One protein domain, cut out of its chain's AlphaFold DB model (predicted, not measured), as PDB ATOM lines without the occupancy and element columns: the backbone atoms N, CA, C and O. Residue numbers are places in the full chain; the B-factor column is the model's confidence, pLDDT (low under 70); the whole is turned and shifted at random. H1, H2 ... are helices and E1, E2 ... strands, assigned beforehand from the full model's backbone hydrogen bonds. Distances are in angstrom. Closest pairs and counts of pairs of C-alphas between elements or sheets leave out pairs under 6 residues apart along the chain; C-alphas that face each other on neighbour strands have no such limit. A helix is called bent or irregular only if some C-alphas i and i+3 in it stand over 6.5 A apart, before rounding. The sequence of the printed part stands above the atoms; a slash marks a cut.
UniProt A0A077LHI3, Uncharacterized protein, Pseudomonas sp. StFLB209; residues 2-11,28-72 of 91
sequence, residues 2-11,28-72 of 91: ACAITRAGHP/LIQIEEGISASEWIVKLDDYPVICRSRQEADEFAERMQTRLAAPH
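What this domain is: This is residues 2 to 11 and 28 to 72 of the 91 residues of an uncharacterized protein of Pseudomonas sp. StFLB209 (UniProt A0A077LHI3). A small twisted sheet of four strands forms a wall, and a single helix, H1, packs on one of its faces and runs along the strands; the other face has no named helix. E2, E3 and E4 fold back and forth side by side as a run of hairpins, while the short strand E1 lies at the edge beside E2. The printed part has 55 residues, with four named strands and then one named helix along it, in the order E1, E2, E3, E4, H1; the sheet has the order E1, E2, E3, E4 and is mixed, E1 and E2 being parallel and the other neighbours antiparallel. The class is mixed, helices and strands, and the whole is compact, with a radius of gyration of the C-alphas of 11.2 A. Its outline is elongated, with spans of 37 by 22 by 21 A.

How they stand to each other: The sheet begins with E1, residues 5 to 7, an edge strand. It is the parallel neighbour of E2, residues 29 to 33, with 19 degrees between their directions; N 31 and O 6 are within hydrogen-bond range at 3.4 A. E2 and E3, residues 40 to 44, form an antiparallel hairpin at 158 degrees, with N 30 and O 43 at 2.9 A and N 43 and O 30 at 2.8 A, both within hydrogen-bond range. E3 and E4, residues 47 to 51, form the next antiparallel hairpin, at 153 degrees; N 42 and O 49 are within hydrogen-bond range at 2.8 A, and so are N 51 and O 40 at 2.7 A. E2, E3 and E4 are a meander, each strand the antiparallel neighbour of the one before. E4 is the other edge strand, and E1 is apart from E3 and from E4. The sheet is strongly twisted, but only just, with C-alphas up to 4.1 A off its best plane; from edge to edge the strands' lines turn by 63 degrees. H1, residues 54 to 69, is on the sheet at a height of 8.8 A over it, giving two layers, a helix on one face of a sheet. It lies over E3 and only just over E2, on which 3 of its 16 C-alphas fall. On the local plane its line and that of E3 stand at 0 degrees, and it runs along the strands. The closest C-alphas of H1 and E3 are those of Arg 54 and Trp 40, 6.0 A apart; those of H1 and E2 are Ala 61 and Ile 29, 6.7 A apart. In H1 every O i to N i+4 pair is within hydrogen-bond range.

Where its parts are: E1 starts at C-alpha 5, at (8.081, -95.418, 55.848), and has three residues, 6.4 A from first to last C-alpha. E2 measures 13.6 A from C-alpha 29 to C-alpha 33. E3 measures 12.9 A from C-alpha 40, at (1.615, -93.716, 43.686), to C-alpha 44. E4 measures 13.0 A from C-alpha 47 to C-alpha 51. H1 measures 22.3 A and ends at C-alpha 69, at (14.298, -107.608, 57.714); it is not bent.

The domain as a whole: The two C-alphas farthest apart are those of Ser 36 and Pro 71, at 37.0 A. Residues 12 to 27 are cut out, and C-alphas 11 and 28 are 18.0 A apart across this cut, which lies in the link from E1 to E2. Of the links that are printed whole, E3 to E4 and E4 to H1 are tight, E2 to E3 is short, and none is long. The mean pLDDT of the printed part is 71.8; the model's confidence is under 70 at residues 2 to 11, 36 to 37 and 66 to 72.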
ATOM      1  N   ALA A   2      14.581-102.044  60.868       41.12
ATOM      2  CA  ALA A   2      13.356-101.246  60.846       41.12
ATOM      3  C   ALA A   2      13.462-100.233  59.701       41.12
ATOM      4  O   ALA A   2      14.256 -99.303  59.767       41.12
ATOM      5  N   CYS A   3      12.694-100.450  58.633       36.56
ATOM      6  CA  CYS A   3      12.559 -99.485  57.549       36.56
ATOM      7  C   CYS A   3      11.555 -98.414  57.968       36.56
ATOM      8  O   CYS A   3      10.412 -98.718  58.305       36.56
ATOM      9  N   ALA A   4      11.970 -97.152  57.931       51.06
ATOM     10  CA  ALA A   4      11.067 -96.041  58.179       51.06
ATOM     11  C   ALA A   4      10.296 -95.707  56.893       51.06
ATOM     12  O   ALA A   4      10.891 -95.226  55.929       51.06
ATOM     13  N   ILE A   5       8.978 -95.944  56.885       55.78
ATOM     14  CA  ILE A   5       8.081 -95.418  55.848       55.78
ATOM     15  C   ILE A   5       7.703 -93.987  56.226       55.78
ATOM     16  O   ILE A   5       6.976 -93.766  57.194       55.78
ATOM     17  N   THR A   6       8.150 -93.010  55.438       54.19
ATOM     18  CA  THR A   6       7.700 -91.615  55.574       54.19
ATOM     19  C   THR A   6       6.642 -91.325  54.508       54.19
ATOM     20  O   THR A   6       6.901 -91.487  53.317       54.19
ATOM     21  N   ARG A   7       5.433 -90.929  54.931       54.06
ATOM     22  CA  ARG A   7       4.324 -90.537  54.043       54.06
ATOM     23  C   ARG A   7       4.162 -89.020  54.043       54.06
ATOM     24  O   ARG A   7       3.929 -88.427  55.096       54.06
ATOM     25  N   ALA A   8       4.216 -88.400  52.868       46.06
ATOM     26  CA  ALA A   8       3.869 -86.993  52.709       46.06
ATOM     27  C   ALA A   8       2.339 -86.833  52.802       46.06
ATOM     28  O   ALA A   8       1.609 -87.301  51.934       46.06
ATOM     29  N   GLY A   9       1.843 -86.205  53.877       45.28
ATOM     30  CA  GLY A   9       0.486 -85.642  53.894       45.28
ATOM     31  C   GLY A   9      -0.478 -86.056  55.009       45.28
ATOM     32  O   GLY A   9      -1.578 -85.522  55.012       45.28
ATOM     33  N   HIS A  10      -0.136 -86.934  55.960       38.06
ATOM     34  CA  HIS A  10      -0.959 -87.162  57.168       38.06
ATOM     35  C   HIS A  10      -0.147 -87.844  58.286       38.06
ATOM     36  O   HIS A  10       0.407 -88.919  58.039       38.06
ATOM     37  N   PRO A  11      -0.121 -87.313  59.525       37.88
ATOM     38  CA  PRO A  11       0.346 -88.064  60.682       37.88
ATOM     39  C   PRO A  11      -0.775 -89.016  61.124       37.88
ATOM     40  O   PRO A  11      -1.647 -88.646  61.904       37.88
ATOM     41  N   LEU A  28      15.989 -96.324  52.701       72.88
ATOM     42  CA  LEU A  28      14.835 -95.459  52.942       72.88
ATOM     43  C   LEU A  28      13.702 -95.802  51.971       72.88
ATOM     44  O   LEU A  28      13.898 -95.789  50.758       72.88
ATOM     45  N   ILE A  29      12.510 -96.087  52.503       79.94
ATOM     46  CA  ILE A  29      11.306 -96.333  51.701       79.94
ATOM     47  C   ILE A  29      10.353 -95.159  51.909       79.94
ATOM     48  O   ILE A  29       9.883 -94.923  53.020       79.94
ATOM     49  N   GLN A  30      10.055 -94.409  50.855       81.50
ATOM     50  CA  GLN A  30       9.139 -93.266  50.910       81.50
ATOM     51  C   GLN A  30       7.966 -93.505  49.971       81.50
ATOM     52  O   GLN A  30       8.156 -94.032  48.881       81.50
ATOM     53  N   ILE A  31       6.759 -93.129  50.392       82.50
ATOM     54  CA  ILE A  31       5.559 -93.221  49.553       82.50
ATOM     55  C   ILE A  31       5.067 -91.804  49.280       82.50
ATOM     56  O   ILE A  31       4.703 -91.072  50.205       82.50
ATOM     57  N   GLU A  32       5.039 -91.444  48.005       82.50
ATOM     58  CA  GLU A  32       4.601 -90.153  47.487       82.50
ATOM     59  C   GLU A  32       3.413 -90.321  46.540       82.50
ATOM     60  O   GLU A  32       3.253 -91.344  45.874       82.50
ATOM     61  N   GLU A  33       2.566 -89.299  46.486       81.12
ATOM     62  CA  GLU A  33       1.508 -89.196  45.484       81.12
ATOM     63  C   GLU A  33       2.115 -88.647  44.185       81.12
ATOM     64  O   GLU A  33       2.863 -87.665  44.196       81.12
ATOM     65  N   GLY A  34       1.862 -89.334  43.074       71.31
ATOM     66  CA  GLY A  34       2.348 -88.969  41.751       71.31
ATOM     67  C   GLY A  34       1.614 -87.764  41.163       71.31
ATOM     68  O   GLY A  34       0.657 -87.241  41.724       71.31
ATOM     69  N   ILE A  35       2.072 -87.317  39.990       74.00
ATOM     70  CA  ILE A  35       1.538 -86.125  39.308       74.00
ATOM     71  C   ILE A  35       0.062 -86.320  38.915       74.00
ATOM     72  O   ILE A  35      -0.712 -85.362  38.903       74.00
ATOM     73  N   SER A  36      -0.344 -87.559  38.630       68.81
ATOM     74  CA  SER A  36      -1.747 -87.925  38.445       68.81
ATOM     75  C   SER A  36      -2.318 -88.480  39.746       68.81
ATOM     76  O   SER A  36      -1.694 -89.324  40.379       68.81
ATOM     77  N   ALA A  37      -3.557 -88.113  40.088       65.31
ATOM     78  CA  ALA A  37      -4.258 -88.546  41.310       65.31
ATOM     79  C   ALA A  37      -4.403 -90.082  41.495       65.31
ATOM     80  O   ALA A  37      -4.879 -90.543  42.531       65.31
ATOM     81  N   SER A  38      -4.006 -90.876  40.497       72.44
ATOM     82  CA  SER A  38      -4.023 -92.344  40.514       72.44
ATOM     83  C   SER A  38      -2.626 -92.978  40.455       72.44
ATOM     84  O   SER A  38      -2.518 -94.199  40.384       72.44
ATOM     85  N   GLU A  39      -1.559 -92.182  40.461       79.19
ATOM     86  CA  GLU A  39      -0.181 -92.669  40.465       79.19
ATOM     87  C   GLU A  39       0.381 -92.572  41.882       79.19
ATOM     88  O   GLU A  39       0.308 -91.529  42.519       79.19
ATOM     89  N   TRP A  40       0.939 -93.667  42.390       84.69
ATOM     90  CA  TRP A  40       1.615 -93.716  43.686       84.69
ATOM     91  C   TRP A  40       3.077 -94.049  43.449       84.69
ATOM     92  O   TRP A  40       3.377 -94.979  42.714       84.69
ATOM     93  N   ILE A  41       3.997 -93.299  44.041       85.12
ATOM     94  CA  ILE A  41       5.432 -93.472  43.830       85.12
ATOM     95  C   ILE A  41       6.049 -93.980  45.127       85.12
ATOM     96  O   ILE A  41       6.010 -93.298  46.147       85.12
ATOM     97  N   VAL A  42       6.639 -95.172  45.091       84.25
ATOM     98  CA  VAL A  42       7.458 -95.703  46.181       84.25
ATOM     99  C   VAL A  42       8.923 -95.446  45.850       84.25
ATOM    100  O   VAL A  42       9.475 -96.091  44.961       84.25
ATOM    101  N   LYS A  43       9.567 -94.505  46.540       81.19
ATOM    102  CA  LYS A  43      11.014 -94.286  46.424       81.19
ATOM    103  C   LYS A  43      11.759 -95.240  47.344       81.19
ATOM    104  O   LYS A  43      11.525 -95.268  48.550       81.19
ATOM    105  N   LEU A  44      12.652 -96.008  46.743       83.50
ATOM    106  CA  LEU A  44      13.576 -96.935  47.369       83.50
ATOM    107  C   LEU A  44      14.980 -96.332  47.294       83.50
ATOM    108  O   LEU A  44      15.675 -96.531  46.300       83.50
ATOM    109  N   ASP A  45      15.381 -95.592  48.323       78.62
ATOM    110  CA  ASP A  45      16.598 -94.770  48.328       78.62
ATOM    111  C   ASP A  45      16.588 -93.720  47.193       78.62
ATOM    112  O   ASP A  45      15.952 -92.678  47.347       78.62
ATOM    113  N   ASP A  46      17.177 -94.026  46.034       78.88
ATOM    114  CA  ASP A  46      17.147 -93.196  44.814       78.88
ATOM    115  C   ASP A  46      16.286 -93.803  43.684       78.88
ATOM    116  O   ASP A  46      16.141 -93.228  42.608       78.88
ATOM    117  N   TYR A  47      15.678 -94.974  43.906       82.62
ATOM    118  CA  TYR A  47      14.936 -95.702  42.875       82.62
ATOM    119  C   TYR A  47      13.413 -95.515  43.002       82.62
ATOM    120  O   TYR A  47      12.801 -96.085  43.912       82.62
ATOM    121  N   PRO A  48      12.756 -94.758  42.104       85.00
ATOM    122  CA  PRO A  48      11.305 -94.598  42.118       85.00
ATOM    123  C   PRO A  48      10.591 -95.802  41.487       85.00
ATOM    124  O   PRO A  48      10.904 -96.227  40.375       85.00
ATOM    125  N   VAL A  49       9.571 -96.316  42.171       85.81
ATOM    126  CA  VAL A  49       8.673 -97.373  41.687       85.81
ATOM    127  C   VAL A  49       7.265 -96.810  41.568       85.81
ATOM    128  O   VAL A  49       6.721 -96.302  42.543       85.81
ATOM    129  N   ILE A  50       6.668 -96.903  40.381       86.12
ATOM    130  CA  ILE A  50       5.302 -96.426  40.141       86.12
ATOM    131  C   ILE A  50       4.319 -97.567  40.414       86.12
ATOM    132  O   ILE A  50       4.402 -98.635  39.807       86.12
ATOM    133  N   CYS A  51       3.369 -97.303  41.297       82.19
ATOM    134  CA  CYS A  51       2.251 -98.151  41.666       82.19
ATOM    135  C   CYS A  51       0.942 -97.518  41.186       82.19
ATOM    136  O   CYS A  51       0.777 -96.295  41.164       82.19
ATOM    137  N   ARG A  52      -0.024 -98.360  40.820       83.25
ATOM    138  CA  ARG A  52      -1.331 -97.921  40.290       83.25
ATOM    139  C   ARG A  52      -2.341 -97.581  41.382       83.25
ATOM    140  O   ARG A  52      -3.468 -97.186  41.095       83.25
ATOM    141  N   SER A  53      -2.000 -97.850  42.637       82.38
ATOM    142  CA  SER A  53      -2.891 -97.688  43.779       82.38
ATOM    143  C   SER A  53      -2.100 -97.570  45.068       82.38
ATOM    144  O   SER A  53      -1.028 -98.154  45.220       82.38
ATOM    145  N   ARG A  54      -2.687 -96.865  46.035       80.19
ATOM    146  CA  ARG A  54      -2.082 -96.677  47.350       80.19
ATOM    147  C   ARG A  54      -1.840 -97.995  48.080       80.19
ATOM    148  O   ARG A  54      -0.818 -98.147  48.730       80.19
ATOM    149  N   GLN A  55      -2.789 -98.925  47.980       83.31
ATOM    150  CA  GLN A  55      -2.679-100.247  48.597       83.31
ATOM    151  C   GLN A  55      -1.497-101.035  48.017       83.31
ATOM    152  O   GLN A  55      -0.704-101.576  48.774       83.31
ATOM    153  N   GLU A  56      -1.321-100.993  46.694       83.12
ATOM    154  CA  GLU A  56      -0.194-101.637  46.009       83.12
ATOM    155  C   GLU A  56       1.155-101.046  46.452       83.12
ATOM    156  O   GLU A  56       2.107-101.789  46.677       83.12
ATOM    157  N   ALA A  57       1.227 -99.723  46.641       84.00
ATOM    158  CA  ALA A  57       2.415 -99.049  47.166       84.00
ATOM    159  C   ALA A  57       2.753 -99.475  48.609       84.00
ATOM    160  O   ALA A  57       3.926 -99.647  48.943       84.00
ATOM    161  N   ASP A  58       1.734 -99.671  49.448       82.00
ATOM    162  CA  ASP A  58       1.875-100.109  50.843       82.00
ATOM    163  C   ASP A  58       2.373-101.564  50.909       82.00
ATOM    164  O   ASP A  58       3.425-101.828  51.487       82.00
ATOM    165  N   GLU A  59       1.717-102.485  50.194       84.38
ATOM    166  CA  GLU A  59       2.134-103.893  50.110       84.38
ATOM    167  C   GLU A  59       3.549-104.041  49.535       84.38
ATOM    168  O   GLU A  59       4.331-104.901  49.954       84.38
ATOM    169  N   PHE A  60       3.905-103.201  48.559       83.88
ATOM    170  CA  PHE A  60       5.247-103.177  47.991       83.88
ATOM    171  C   PHE A  60       6.282-102.718  49.023       83.88
ATOM    172  O   PHE A  60       7.335-103.351  49.160       83.88
ATOM    173  N   ALA A  61       5.969-101.666  49.786       82.44
ATOM    174  CA  ALA A  61       6.809-101.204  50.879       82.44
ATOM    175  C   ALA A  61       6.970-102.302  51.942       82.44
ATOM    176  O   ALA A  61       8.101-102.661  52.259       82.44
ATOM    177  N   GLU A  62       5.884-102.911  52.425       79.44
ATOM    178  CA  GLU A  62       5.905-104.002  53.413       79.44
ATOM    179  C   GLU A  62       6.723-105.216  52.952       79.44
ATOM    180  O   GLU A  62       7.508-105.788  53.718       79.44
ATOM    181  N   ARG A  63       6.605-105.600  51.675       79.25
ATOM    182  CA  ARG A  63       7.423-106.667  51.085       79.25
ATOM    183  C   ARG A  63       8.902-106.312  51.071       79.25
ATOM    184  O   ARG A  63       9.730-107.170  51.386       79.25
ATOM    185  N   MET A  64       9.246-105.071  50.728       78.56
ATOM    186  CA  MET A  64      10.634-104.608  50.772       78.56
ATOM    187  C   MET A  64      11.167-104.574  52.203       78.56
ATOM    188  O   MET A  64      12.258-105.087  52.440       78.56
ATOM    189  N   GLN A  65      10.372-104.110  53.171       72.44
ATOM    190  CA  GLN A  65      10.733-104.184  54.588       72.44
ATOM    191  C   GLN A  65      10.979-105.622  55.037       72.44
ATOM    192  O   GLN A  65      11.970-105.891  55.701       72.44
ATOM    193  N   THR A  66      10.115-106.558  54.645       68.56
ATOM    194  CA  THR A  66      10.247-107.974  55.010       68.56
ATOM    195  C   THR A  66      11.514-108.585  54.423       68.56
ATOM    196  O   THR A  66      12.196-109.356  55.093       68.56
ATOM    197  N   ARG A  67      11.868-108.221  53.185       69.44
ATOM    198  CA  ARG A  67      13.119-108.663  52.561       69.44
ATOM    199  C   ARG A  67      14.327-108.093  53.288       69.44
ATOM    200  O   ARG A  67      15.216-108.857  53.626       69.44
ATOM    201  N   LEU A  68      14.323-106.797  53.582       67.50
ATOM    202  CA  LEU A  68      15.401-106.141  54.321       67.50
ATOM    203  C   LEU A  68      15.495-106.640  55.769       67.50
ATOM    204  O   LEU A  68      16.584-106.675  56.325       67.50
ATOM    205  N   ALA A  69      14.373-107.038  56.373       60.00
ATOM    206  CA  ALA A  69      14.298-107.608  57.714       60.00
ATOM    207  C   ALA A  69      14.663-109.090  57.784       60.00
ATOM    208  O   ALA A  69      15.017-109.584  58.857       60.00
ATOM    209  N   ALA A  70      14.594-109.803  56.661       58.25
ATOM    210  CA  ALA A  70      15.040-111.176  56.601       58.25
ATOM    211  C   ALA A  70      16.575-111.201  56.696       58.25
ATOM    212  O   ALA A  70      17.248-110.529  55.913       58.25
ATOM    213  N   PRO A  71      17.162-111.986  57.613       59.91
ATOM    214  CA  PRO A  71      18.601-112.183  57.634       59.91
ATOM    215  C   PRO A  71      19.019-112.827  56.309       59.91
ATOM    216  O   PRO A  71      18.742-113.998  56.057       59.91
ATOM    217  N   HIS A  72      19.651-112.053  55.430       56.88
ATOM    218  CA  HIS A  72      20.285-112.594  54.240       56.88
ATOM    219  C   HIS A  72      21.569-113.293  54.687       56.88
ATOM    220  O   HIS A  72      22.464-112.616  55.205       56.88
TER     221      HIS A  72